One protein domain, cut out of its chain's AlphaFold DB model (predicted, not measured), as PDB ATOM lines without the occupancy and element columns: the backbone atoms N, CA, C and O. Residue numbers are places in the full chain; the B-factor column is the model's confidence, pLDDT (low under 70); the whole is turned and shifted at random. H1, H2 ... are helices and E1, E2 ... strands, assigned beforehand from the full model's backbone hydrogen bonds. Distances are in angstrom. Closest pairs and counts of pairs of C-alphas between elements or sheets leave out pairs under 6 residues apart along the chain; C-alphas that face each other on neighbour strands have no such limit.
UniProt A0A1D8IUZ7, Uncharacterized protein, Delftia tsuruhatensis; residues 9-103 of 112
ATOM      1  N   PHE A   9     187.754 173.951 203.660       91.19
ATOM      2  CA  PHE A   9     186.993 175.023 204.267       91.19
ATOM      3  C   PHE A   9     187.955 176.120 204.736       91.19
ATOM      4  O   PHE A   9     188.903 175.823 205.471       91.19
ATOM      5  N   PRO A  10     187.737 177.384 204.336       90.69
ATOM      6  CA  PRO A  10     188.609 178.471 204.734       90.69
ATOM      7  C   PRO A  10     188.354 178.873 206.192       90.69
ATOM      8  O   PRO A  10     187.247 179.272 206.553       90.69
ATOM      9  N   VAL A  11     189.396 178.818 207.019       92.25
ATOM     10  CA  VAL A  11     189.380 179.235 208.430       92.25
ATOM     11  C   VAL A  11     190.245 180.473 208.634       92.25
ATOM     12  O   VAL A  11     191.209 180.692 207.902       92.25
ATOM     13  N   SER A  12     189.912 181.294 209.621       90.75
ATOM     14  CA  SER A  12     190.662 182.510 209.943       90.75
ATOM     15  C   SER A  12     191.979 182.168 210.646       90.75
ATOM     16  O   SER A  12     191.988 181.408 211.616       90.75
ATOM     17  N   SER A  13     193.089 182.729 210.160       85.81
ATOM     18  CA  SER A  13     194.411 182.592 210.784       85.81
ATOM     19  C   SER A  13     194.596 183.579 211.935       85.81
ATOM     20  O   SER A  13     194.118 184.712 211.871       85.81
ATOM     21  N   SER A  14     195.381 183.198 212.947       77.38
ATOM     22  CA  SER A  14     195.839 184.110 214.003       77.38
ATOM     23  C   SER A  14     196.793 185.194 213.491       77.38
ATOM     24  O   SER A  14     196.890 186.252 214.101       77.38
ATOM     25  N   THR A  15     197.485 184.953 212.375       80.50
ATOM     26  CA  THR A  15     198.424 185.904 211.749       80.50
ATOM     27  C   THR A  15     197.752 186.840 210.741       80.50
ATOM     28  O   THR A  15     198.437 187.586 210.046       80.50
ATOM     29  N   GLY A  16     196.423 186.783 210.620       76.81
ATOM     30  CA  GLY A  16     195.676 187.439 209.549       76.81
ATOM     31  C   GLY A  16     195.561 186.572 208.290       76.81
ATOM     32  O   GLY A  16     196.392 185.705 208.017       76.81
ATOM     33  N   GLY A  17     194.483 186.785 207.531       86.31
ATOM     34  CA  GLY A  17     194.161 186.008 206.330       86.31
ATOM     35  C   GLY A  17     193.395 184.707 206.600       86.31
ATOM     36  O   GLY A  17     192.992 184.409 207.728       86.31
ATOM     37  N   LYS A  18     193.156 183.940 205.529       88.62
ATOM     38  CA  LYS A  18     192.426 182.663 205.559       88.62
ATOM     39  C   LYS A  18     193.357 181.500 205.221       88.62
ATOM     40  O   LYS A  18     194.140 181.593 204.282       88.62
ATOM     41  N   ILE A  19     193.229 180.397 205.952       91.00
ATOM     42  CA  ILE A  19     193.952 179.137 205.731       91.00
ATOM     43  C   ILE A  19     192.947 178.074 205.285       91.00
ATOM     44  O   ILE A  19     191.820 178.036 205.773       91.00
ATOM     45  N   GLN A  20     193.343 177.196 204.363       92.75
ATOM     46  CA  GLN A  20     192.515 176.057 203.965       92.75
ATOM     47  C   GLN A  20     192.623 174.936 205.002       92.75
ATOM     48  O   GLN A  20     193.702 174.387 205.221       92.75
ATOM     49  N   ALA A  21     191.502 174.588 205.626       92.00
ATOM     50  CA  ALA A  21     191.390 173.462 206.544       92.00
ATOM     51  C   ALA A  21     190.543 172.340 205.937       92.00
ATOM     52  O   ALA A  21     189.663 172.575 205.115       92.00
ATOM     53  N   GLU A  22     190.772 171.107 206.366       92.56
ATOM     54  CA  GLU A  22     189.908 169.978 206.036       92.56
ATOM     55  C   GLU A  22     188.589 170.094 206.789       92.56
ATOM     56  O   GLU A  22     188.581 170.171 208.015       92.56
ATOM     57  N   GLN A  23     187.474 170.041 206.072       93.19
ATOM     58  CA  GLN A  23     186.145 169.926 206.650       93.19
ATOM     59  C   GLN A  23     185.845 168.466 206.995       93.19
ATOM     60  O   GLN A  23     185.733 167.613 206.113       93.19
ATOM     61  N   LEU A  24     185.657 168.198 208.286       91.12
ATOM     62  CA  LEU A  24     185.354 166.871 208.825       91.12
ATOM     63  C   LEU A  24     183.849 166.660 209.020       91.12
ATOM     64  O   LEU A  24     183.337 165.579 208.744       91.12
ATOM     65  N   ALA A  25     183.133 167.694 209.467       92.50
ATOM     66  CA  ALA A  25     181.690 167.651 209.698       92.50
ATOM     67  C   ALA A  25     181.066 169.051 209.688       92.50
ATOM     68  O   ALA A  25     181.761 170.056 209.807       92.50
ATOM     69  N   THR A  26     179.739 169.113 209.584       94.00
ATOM     70  CA  THR A  26     178.950 170.345 209.730       94.00
ATOM     71  C   THR A  26     177.757 170.092 210.626       94.00
ATOM     72  O   THR A  26     177.127 169.044 210.511       94.00
ATOM     73  N   PHE A  27     177.406 171.058 211.466       94.94
ATOM     74  CA  PHE A  27     176.231 170.964 212.324       94.94
ATOM     75  C   PHE A  27     175.675 172.348 212.668       94.94
ATOM     76  O   PHE A  27     176.328 173.368 212.466       94.94
ATOM     77  N   THR A  28     174.455 172.377 213.191       95.06
ATOM     78  CA  THR A  28     173.829 173.566 213.777       95.06
ATOM     79  C   THR A  28     173.742 173.434 215.291       95.06
ATOM     80  O   THR A  28     173.642 172.317 215.816       95.06
ATOM     81  N   HIS A  29     173.782 174.572 215.979       94.44
ATOM     82  CA  HIS A  29     173.520 174.680 217.411       94.44
ATOM     83  C   HIS A  29     172.849 176.024 217.716       94.44
ATOM     84  O   HIS A  29     173.120 177.010 217.031       94.44
ATOM     85  N   TYR A  30     171.963 176.043 218.710       92.19
ATOM     86  CA  TYR A  30     171.270 177.254 219.141       92.19
ATOM     87  C   TYR A  30     172.004 177.870 220.325       92.19
ATOM     88  O   TYR A  30     172.329 177.158 221.269       92.19
ATOM     89  N   ILE A  31     172.243 179.177 220.280       91.75
ATOM     90  CA  ILE A  31     172.837 179.946 221.380       91.75
ATOM     91  C   ILE A  31     171.920 181.140 221.615       91.75
ATOM     92  O   ILE A  31     171.606 181.854 220.663       91.75
ATOM     93  N   LYS A  32     171.433 181.325 222.849       90.62
ATOM     94  CA  LYS A  32     170.420 182.352 223.181       90.62
ATOM     95  C   LYS A  32     169.195 182.372 222.239       90.62
ATOM     96  O   LYS A  32     168.630 183.425 221.966       90.62
ATOM     97  N   GLY A  33     168.774 181.209 221.732       89.38
ATOM     98  CA  GLY A  33     167.623 181.081 220.828       89.38
ATOM     99  C   GLY A  33     167.910 181.367 219.346       89.38
ATOM    100  O   GLY A  33     167.042 181.118 218.514       89.38
ATOM    101  N   GLU A  34     169.122 181.795 218.982       91.06
ATOM    102  CA  GLU A  34     169.530 181.993 217.587       91.06
ATOM    103  C   GLU A  34     170.300 180.774 217.060       91.06
ATOM    104  O   GLU A  34     171.142 180.201 217.756       91.06
ATOM    105  N   GLN A  35     169.998 180.347 215.830       93.25
ATOM    106  CA  GLN A  35     170.656 179.201 215.204       93.25
ATOM    107  C   GLN A  35     171.975 179.621 214.548       93.25
ATOM    108  O   GLN A  35     171.974 180.349 213.560       93.25
ATOM    109  N   PHE A  36     173.082 179.038 215.002       94.00
ATOM    110  CA  PHE A  36     174.396 179.190 214.382       94.00
ATOM    111  C   PHE A  36     174.821 177.908 213.661       94.00
ATOM    112  O   PHE A  36     174.475 176.786 214.056       94.00
ATOM    113  N   ARG A  37     175.595 178.067 212.582       95.69
ATOM    114  CA  ARG A  37     176.169 176.955 211.812       95.69
ATOM    115  C   ARG A  37     177.650 176.808 212.130       95.69
ATOM    116  O   ARG A  37     178.417 177.765 212.049       95.69
ATOM    117  N   PHE A  38     178.062 175.577 212.390       96.12
ATOM    118  CA  PHE A  38     179.431 175.225 212.728       96.12
ATOM    119  C   PHE A  38     179.980 174.166 211.779       96.12
ATOM    120  O   PHE A  38     179.249 173.358 211.194       96.12
ATOM    121  N   VAL A  39     181.297 174.183 211.640       95.38
ATOM    122  CA  VAL A  39     182.079 173.247 210.844       95.38
ATOM    123  C   VAL A  39     183.170 172.689 211.740       95.38
ATOM    124  O   VAL A  39     183.866 173.449 212.405       95.38
ATOM    125  N   VAL A  40     183.335 171.371 211.766       94.25
ATOM    126  CA  VAL A  40     184.517 170.767 212.382       94.25
ATOM    127  C   VAL A  40     185.618 170.759 211.342       94.25
ATOM    128  O   VAL A  40     185.453 170.173 210.270       94.25
ATOM    129  N   THR A  41     186.718 171.430 211.650       94.25
ATOM    130  CA  THR A  41     187.828 171.654 210.727       94.25
ATOM    131  C   THR A  41     189.136 171.142 211.296       94.25
ATOM    132  O   THR A  41     189.342 171.204 212.505       94.25
ATOM    133  N   ARG A  42     190.056 170.711 210.437       92.12
ATOM    134  CA  ARG A  42     191.428 170.370 210.827       92.12
ATOM    135  C   ARG A  42     192.420 170.975 209.847       92.12
ATOM    136  O   ARG A  42     192.314 170.752 208.644       92.12
ATOM    137  N   ILE A  43     193.374 171.747 210.353       89.81
ATOM    138  CA  ILE A  43     194.421 172.350 209.520       89.81
ATOM    139  C   ILE A  43     195.396 171.241 209.088       89.81
ATOM    140  O   ILE A  43     195.813 170.457 209.943       89.81
ATOM    141  N   PRO A  44     195.777 171.144 207.802       83.38
ATOM    142  CA  PRO A  44     196.781 170.182 207.355       83.38
ATOM    143  C   PRO A  44     198.084 170.314 208.153       83.38
ATOM    144  O   PRO A  44     198.573 171.418 208.373       83.38
ATOM    145  N   GLY A  45     198.634 169.190 208.612       81.38
ATOM    146  CA  GLY A  45     199.826 169.173 209.472       81.38
ATOM    147  C   GLY A  45     199.555 169.474 210.952       81.38
ATOM    148  O   GLY A  45     200.444 169.279 211.775       81.38
ATOM    149  N   ASN A  46     198.332 169.876 211.317       81.25
ATOM    150  CA  ASN A  46     197.889 169.961 212.702       81.25
ATOM    151  C   ASN A  46     197.008 168.747 213.042       81.25
ATOM    152  O   ASN A  46     196.016 168.464 212.369       81.25
ATOM    153  N   ASN A  47     197.355 168.037 214.114       80.44
ATOM    154  CA  ASN A  47     196.600 166.867 214.567       80.44
ATOM    155  C   ASN A  47     195.336 167.231 215.361       80.44
ATOM    156  O   ASN A  47     194.544 166.349 215.690       80.44
ATOM    157  N   ILE A  48     195.130 168.514 215.656       88.25
ATOM    158  CA  ILE A  48     194.005 169.001 216.450       88.25
ATOM    159  C   ILE A  48     192.884 169.459 215.511       88.25
ATOM    160  O   ILE A  48     193.066 170.343 214.670       88.25
ATOM    161  N   ALA A  49     191.713 168.839 215.655       92.25
ATOM    162  CA  ALA A  49     190.483 169.321 215.041       92.25
ATOM    163  C   ALA A  49     189.884 170.450 215.890       92.25
ATOM    164  O   ALA A  49     190.117 170.523 217.092       92.25
ATOM    165  N   ALA A  50     189.085 171.317 215.285       94.25
ATOM    166  CA  ALA A  50     188.462 172.445 215.961       94.25
ATOM    167  C   ALA A  50     187.032 172.672 215.475       94.25
ATOM    168  O   ALA A  50     186.703 172.390 214.322       94.25
ATOM    169  N   VAL A  51     186.186 173.207 216.354       95.38
ATOM    170  CA  VAL A  51     184.874 173.742 215.988       95.38
ATOM    171  C   VAL A  51     185.069 175.160 215.478       95.38
ATOM    172  O   VAL A  51     185.577 176.027 216.189       95.38
ATOM    173  N   THR A  52     184.624 175.395 214.254       95.88
ATOM    174  CA  THR A  52     184.765 176.660 213.544       95.88
ATOM    175  C   THR A  52     183.393 177.215 213.197       95.88
ATOM    176  O   THR A  52     182.515 176.494 212.720       95.88
ATOM    177  N   HIS A  53     183.197 178.510 213.428       95.12
ATOM    178  CA  HIS A  53     181.987 179.203 213.019       95.12
ATOM    179  C   HIS A  53     181.925 179.314 211.493       95.12
ATOM    180  O   HIS A  53     182.868 179.789 210.857       95.12
ATOM    181  N   ARG A  54     180.821 178.867 210.884       93.69
ATOM    182  CA  ARG A  54     180.742 178.685 209.429       93.69
ATOM    183  C   ARG A  54     180.829 179.995 208.649       93.69
ATOM    184  O   ARG A  54     181.392 179.995 207.560       93.69
ATOM    185  N   ILE A  55     180.248 181.079 209.158       92.12
ATOM    186  CA  ILE A  55     180.213 182.350 208.425       92.12
ATOM    187  C   ILE A  55     181.534 183.099 208.564       92.12
ATOM    188  O   ILE A  55     182.126 183.516 207.570       92.12
ATOM    189  N   SER A  56     182.039 183.219 209.790       89.81
ATOM    190  CA  SER A  56     183.241 184.011 210.061       89.81
ATOM    191  C   SER A  56     184.550 183.253 209.839       89.81
ATOM    192  O   SER A  56     185.608 183.875 209.764       89.81
ATOM    193  N   GLY A  57     184.510 181.919 209.785       91.38
ATOM    194  CA  GLY A  57     185.707 181.077 209.774       91.38
ATOM    195  C   GLY A  57     186.485 181.108 211.094       91.38
ATOM    196  O   GLY A  57     187.600 180.592 211.150       91.38
ATOM    197  N   LEU A  58     185.936 181.717 212.153       91.50
ATOM    198  CA  LEU A  58     186.603 181.831 213.448       91.50
ATOM    199  C   LEU A  58     186.606 180.498 214.189       91.50
ATOM    200  O   LEU A  58     185.568 179.843 214.319       91.50
ATOM    201  N   LYS A  59     187.768 180.144 214.741       93.44
ATOM    202  CA  LYS A  59     187.903 179.025 215.671       93.44
ATOM    203  C   LYS A  59     187.167 179.349 216.973       93.44
ATOM    204  O   LYS A  59     187.465 180.356 217.608       93.44
ATOM    205  N   VAL A  60     186.241 178.483 217.374       92.50
ATOM    206  CA  VAL A  60     185.484 178.609 218.628       92.50
ATOM    207  C   VAL A  60     186.186 177.839 219.742       92.50
ATOM    208  O   VAL A  60     186.523 178.414 220.772       92.50
ATOM    209  N   CYS A  61     186.452 176.551 219.521       93.06
ATOM    210  CA  CYS A  61     187.135 175.684 220.481       93.06
ATOM    211  C   CYS A  61     187.846 174.518 219.786       93.06
ATOM    212  O   CYS A  61     187.505 174.158 218.657       93.06
ATOM    213  N   ASP A  62     188.833 173.932 220.460       93.50
ATOM    214  CA  ASP A  62     189.540 172.740 219.986       93.50
ATOM    215  C   ASP A  62     188.762 171.478 220.371       93.50
ATOM    216  O   ASP A  62     188.270 171.371 221.491       93.50
ATOM    217  N   VAL A  63     188.659 170.520 219.448       89.25
ATOM    218  CA  VAL A  63     188.079 169.192 219.678       89.25
ATOM    219  C   VAL A  63     189.205 168.268 220.149       89.25
ATOM    220  O   VAL A  63     190.098 167.955 219.353       89.25
ATOM    221  N   PRO A  64     189.195 167.813 221.415       82.19
ATOM    222  CA  PRO A  64     190.255 166.965 221.940       82.19
ATOM    223  C   PRO A  64     190.338 165.651 221.162       82.19
ATOM    224  O   PRO A  64     189.330 164.971 220.971       82.19
ATOM    225  N   SER A  65     191.546 165.251 220.765       69.25
ATOM    226  CA  SER A  65     191.789 163.974 220.075       69.25
ATOM    227  C   SER A  65     191.441 162.749 220.929       69.25
ATOM    228  O   SER A  65     191.164 161.685 220.384       69.25
ATOM    229  N   ILE A  66     191.413 162.916 222.255       70.19
ATOM    230  CA  ILE A  66     191.018 161.896 223.237       70.19
ATOM    231  C   ILE A  66     189.500 161.674 223.318       70.19
ATOM    232  O   ILE A  66     189.048 160.792 224.046       70.19
ATOM    233  N   ALA A  67     188.688 162.477 222.621       70.19
ATOM    234  CA  ALA A  67     187.251 162.254 222.584       70.19
ATOM    235  C   ALA A  67     186.957 160.949 221.827       70.19
ATOM    236  O   ALA A  67     187.259 160.839 220.640       70.19
ATOM    237  N   VAL A  68     186.327 159.978 222.494       66.75
ATOM    238  CA  VAL A  68     185.994 158.653 221.933       66.75
ATOM    239  C   VAL A  68     185.274 158.770 220.583       66.75
ATOM    240  O   VAL A  68     185.542 158.014 219.653       66.75
ATOM    241  N   GLN A  69     184.406 159.772 220.438       68.69
ATOM    242  CA  GLN A  69     183.667 160.053 219.208       68.69
ATOM    243  C   GLN A  69     184.579 160.541 218.072       68.69
ATOM    244  O   GLN A  69     184.377 160.161 216.922       68.69
ATOM    245  N   ALA A  70     185.618 161.324 218.385       63.22
ATOM    246  CA  ALA A  70     186.634 161.729 217.413       63.22
ATOM    247  C   ALA A  70     187.460 160.520 216.946       63.22
ATOM    248  O   ALA A  70     187.724 160.381 215.752       63.22
ATOM    249  N   SER A  71     187.798 159.605 217.861       63.69
ATOM    250  CA  SER A  71     188.487 158.349 217.530       63.69
ATOM    251  C   SER A  71     187.623 157.405 216.683       63.69
ATOM    252  O   SER A  71     188.146 156.722 215.808       63.69
ATOM    253  N   ALA A  72     186.301 157.410 216.887       73.44
ATOM    254  CA  ALA A  72     185.332 156.655 216.086       73.44
ATOM    255  C   ALA A  72     184.977 157.322 214.739       73.44
ATOM    256  O   ALA A  72     184.232 156.753 213.942       73.44
ATOM    257  N   GLY A  73     185.490 158.528 214.464       71.62
ATOM    258  CA  GLY A  73     185.198 159.281 213.243       71.62
ATOM    259  C   GLY A  73     183.837 159.991 213.227       71.62
ATOM    260  O   GLY A  73     183.473 160.563 212.196       71.62
ATOM    261  N   ASP A  74     183.108 160.015 214.346       86.38
ATOM    262  CA  ASP A  74     181.873 160.787 214.510       86.38
ATOM    263  C   ASP A  74     182.188 162.233 214.916       86.38
ATOM    264  O   ASP A  74     182.064 162.675 216.065       86.38
ATOM    265  N   TRP A  75     182.627 162.995 213.918       89.38
ATOM    266  CA  TRP A  75     183.010 164.391 214.090       89.38
ATOM    267  C   TRP A  75     181.820 165.308 214.398       89.38
ATOM    268  O   TRP A  75     182.020 166.365 214.992       89.38
ATOM    269  N   VAL A  76     180.585 164.924 214.048       89.94
ATOM    270  CA  VAL A  76     179.388 165.714 214.384       89.94
ATOM    271  C   VAL A  76     179.156 165.680 215.890       89.94
ATOM    272  O   VAL A  76     179.026 166.738 216.511       89.94
ATOM    273  N   VAL A  77     179.136 164.487 216.491       89.25
ATOM    274  CA  VAL A  77     178.920 164.337 217.935       89.25
ATOM    275  C   VAL A  77     180.109 164.884 218.722       89.25
ATOM    276  O   VAL A  77     179.902 165.594 219.710       89.25
ATOM    277  N   ALA A  78     181.344 164.642 218.265       90.06
ATOM    278  CA  ALA A  78     182.545 165.189 218.898       90.06
ATOM    279  C   ALA A  78     182.537 166.729 218.918       90.06
ATOM    280  O   ALA A  78     182.772 167.341 219.965       90.06
ATOM    281  N   GLY A  79     182.204 167.359 217.785       91.12
ATOM    282  CA  GLY A  79     182.109 168.814 217.666       91.12
ATOM    283  C   GLY A  79     180.999 169.401 218.535       91.12
ATOM    284  O   GLY A  79     181.241 170.349 219.279       91.12
ATOM    285  N   ARG A  80     179.799 168.807 218.507       92.62
ATOM    286  CA  ARG A  80     178.661 169.253 219.328       92.62
ATOM    287  C   ARG A  80     178.939 169.149 220.821       92.62
ATOM    288  O   ARG A  80     178.711 170.110 221.545       92.62
ATOM    289  N   THR A  81     179.446 168.005 221.275       91.31
ATOM    290  CA  THR A  81     179.717 167.767 222.702       91.31
ATOM    291  C   THR A  81     180.755 168.751 223.226       91.31
ATOM    292  O   THR A  81     180.582 169.329 224.296       91.31
ATOM    293  N   THR A  82     181.815 168.973 222.449       92.12
ATOM    294  CA  THR A  82     182.859 169.945 222.785       92.12
ATOM    295  C   THR A  82     182.304 171.366 222.824       92.12
ATOM    296  O   THR A  82     182.573 172.087 223.779       92.12
ATOM    297  N   LEU A  83     181.492 171.757 221.834       93.25
ATOM    298  CA  LEU A  83     180.878 173.084 221.799       93.25
ATOM    299  C   LEU A  83     179.985 173.330 223.023       93.25
ATOM    300  O   LEU A  83     180.089 174.384 223.638       93.25
ATOM    301  N   ILE A  84     179.146 172.359 223.396       91.94
ATOM    302  CA  ILE A  84     178.253 172.473 224.559       91.94
ATOM    303  C   ILE A  84     179.062 172.654 225.846       91.94
ATOM    304  O   ILE A  84     178.766 173.555 226.624       91.94
ATOM    305  N   LYS A  85     180.113 171.847 226.048       91.25
ATOM    306  CA  LYS A  85     181.012 171.993 227.205       91.25
ATOM    307  C   LYS A  85     181.693 173.359 227.218       91.25
ATOM    308  O   LYS A  85     181.673 174.043 228.228       91.25
ATOM    309  N   PHE A  86     182.218 173.792 226.073       91.75
ATOM    310  CA  PHE A  86     182.866 175.094 225.941       91.75
ATOM    311  C   PHE A  86     181.931 176.262 226.272       91.75
ATOM    312  O   PHE A  86     182.370 177.231 226.885       91.75
ATOM    313  N   ILE A  87     180.662 176.182 225.861       91.12
ATOM    314  CA  ILE A  87     179.652 177.189 226.191       91.12
ATOM    315  C   ILE A  87     179.298 177.132 227.680       91.12
ATOM    316  O   ILE A  87     179.174 178.184 228.286       91.12
ATOM    317  N   ALA A  88     179.170 175.944 228.275       88.81
ATOM    318  CA  ALA A  88     178.868 175.797 229.701       88.81
ATOM    319  C   ALA A  88     179.993 176.330 230.608       88.81
ATOM    320  O   ALA A  88     179.717 176.926 231.644       88.81
ATOM    321  N   ASP A  89     181.252 176.155 230.198       89.62
ATOM    322  CA  ASP A  89     182.433 176.592 230.952       89.62
ATOM    323  C   ASP A  89     182.740 178.091 230.783       89.62
ATOM    324  O   ASP A  89     183.653 178.625 231.421       89.62
ATOM    325  N   ARG A  90     182.039 178.786 229.880       87.88
ATOM    326  CA  ARG A  90     182.308 180.187 229.536       87.88
ATOM    327  C   ARG A  90     181.046 181.032 229.585       87.88
ATOM    328  O   ARG A  90     179.928 180.544 229.639       87.88
ATOM    329  N   ASP A  91     181.238 182.344 229.535       86.62
ATOM    330  CA  ASP A  91     180.121 183.269 229.403       86.62
ATOM    331  C   ASP A  91     179.474 183.128 228.012       86.62
ATOM    332  O   ASP A  91     179.986 183.638 227.006       86.62
ATOM    333  N   GLU A  92     178.343 182.418 227.965       87.50
ATOM    334  CA  GLU A  92     177.517 182.225 226.771       87.50
ATOM    335  C   GLU A  92     177.191 183.562 226.086       87.50
ATOM    336  O   GLU A  92     177.194 183.637 224.856       87.50
ATOM    337  N   GLN A  93     176.971 184.636 226.857       89.69
ATOM    338  CA  GLN A  93     176.642 185.951 226.308       89.69
ATOM    339  C   GLN A  93     177.789 186.499 225.461       89.69
ATOM    340  O   GLN A  93     177.573 187.035 224.373       89.69
ATOM    341  N   ARG A  94     179.027 186.331 225.929       87.75
ATOM    342  CA  ARG A  94     180.212 186.784 225.199       87.75
ATOM    343  C   ARG A  94     180.394 186.013 223.896       87.75
ATOM    344  O   ARG A  94     180.726 186.615 222.877       87.75
ATOM    345  N   ILE A  95     180.162 184.700 223.919       89.94
ATOM    346  CA  ILE A  95     180.220 183.860 222.715       89.94
ATOM    347  C   ILE A  95     179.148 184.313 221.721       89.94
ATOM    348  O   ILE A  95     179.464 184.560 220.556       89.94
ATOM    349  N   TYR A  96     177.912 184.490 222.189       91.38
ATOM    350  CA  TYR A  96     176.794 184.955 221.374       91.38
ATOM    351  C   TYR A  96     177.099 186.287 220.678       91.38
ATOM    352  O   TYR A  96     176.982 186.370 219.459       91.38
ATOM    353  N   VAL A  97     177.562 187.307 221.413       90.06
ATOM    354  CA  VAL A  97     177.871 188.633 220.844       90.06
ATOM    355  C   VAL A  97     178.926 188.540 219.738       90.06
ATOM    356  O   VAL A  97     178.760 189.140 218.676       90.06
ATOM    357  N   VAL A  98     179.988 187.756 219.952       90.38
ATOM    358  CA  VAL A  98     181.053 187.570 218.953       90.38
ATOM    359  C   VAL A  98     180.512 186.884 217.702       90.38
ATOM    360  O   VAL A  98     180.725 187.382 216.597       90.38
ATOM    361  N   LEU A  99     179.795 185.770 217.855       91.62
ATOM    362  CA  LEU A  99     179.252 185.033 216.712       91.62
ATOM    363  C   LEU A  99     178.230 185.874 215.949       91.62
ATOM    364  O   LEU A  99     178.314 185.979 214.726       91.62
ATOM    365  N   ARG A 100     177.332 186.552 216.670       91.81
ATOM    366  CA  ARG A 100     176.287 187.381 216.078       91.81
ATOM    367  C   ARG A 100     176.840 188.575 215.313       91.81
ATOM    368  O   ARG A 100     176.320 188.897 214.251       91.81
ATOM    369  N   SER A 101     177.905 189.202 215.816       89.56
ATOM    370  CA  SER A 101     178.564 190.324 215.132       89.56
ATOM    371  C   SER A 101     179.145 189.948 213.766       89.56
ATOM    372  O   SER A 101     179.318 190.817 212.915       89.56
ATOM    373  N   ALA A 102     179.435 188.661 213.556       87.69
ATOM    374  CA  ALA A 102     180.001 188.152 212.317       87.69
ATOM    375  C   ALA A 102     178.961 187.520 211.375       87.69
ATOM    376  O   ALA A 102     179.285 187.222 210.225       87.69
ATOM    377  N   GLU A 103     177.735 187.303 211.847       86.19
ATOM    378  CA  GLU A 103     176.601 186.940 211.002       86.19
ATOM    379  C   GLU A 103     176.119 188.184 210.237       86.19
ATOM    380  O   GLU A 103     176.069 189.280 210.811       86.19
TER     381      GLU A 103
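This is residues 9 to 103 of the 112 residues of an uncharacterized protein of Delftia tsuruhatensis (UniProt A0A1D8IUZ7). Look for one five-stranded sheet, strongly twisted and folded back on itself, E1 and E2 facing E4 and E5 with E3 as the hinge; the long helix H2 packs on E2, E3, E4 and E5. H3 packs near the E2 to E3 turn, and little H1 makes a corner with the start of H2. The 95 printed residues run E1 E2 E3 E4 E5 H1 H2 H3, mixed in class; the antiparallel sheet is a meander, each strand neighbour to the one before. The whole is compact, radius of gyration of the C-alphas 12.6 A, spanning 32 by 31 by 19 A.

Find C-alpha 9 at (186.993, 175.023, 204.267), where E1, residues 9 to 12, begins. E2, residues 18 to 31, is 25.3 A long and bends by 102 degrees at residue 22; E3, residues 34 to 42, is 25.7 A. E4 is residues 49 to 53, E5 59 to 63 and H1 68 to 71. H2, residues 75 to 88, runs 19.8 A; H3, residues 92 to 102, runs 15.8 A to C-alpha 102 at (180.001, 188.152, 212.317).

Within hydrogen-bond range are N 11 and O 19 of E1 and E2, 2.8 A; N 27 and O 38 of E2 and E3, 3.0 A; N 39 and O 52 of E3 and E4, 2.8 A; N 51 and O 61 of E4 and E5, 2.8 A. H2 is on the sheet; its closest C-alphas to E2 are Val 76 and Ala 25, 5.6 A. H3, also on the sheet, is over none of its strands at a height of 7.0 A. H1 and H2 touch only at the corner, the C-alphas of Gln 69 and Ala 78 5.3 A apart. Every O i to N i+4 pair is within range in H2, 6 of 7 in H3; H1 is too short for one.

The printed part has no cut and no long link. Mean pLDDT of the printed part is 88.3; residue 65 and residues 68 to 71 are under 70.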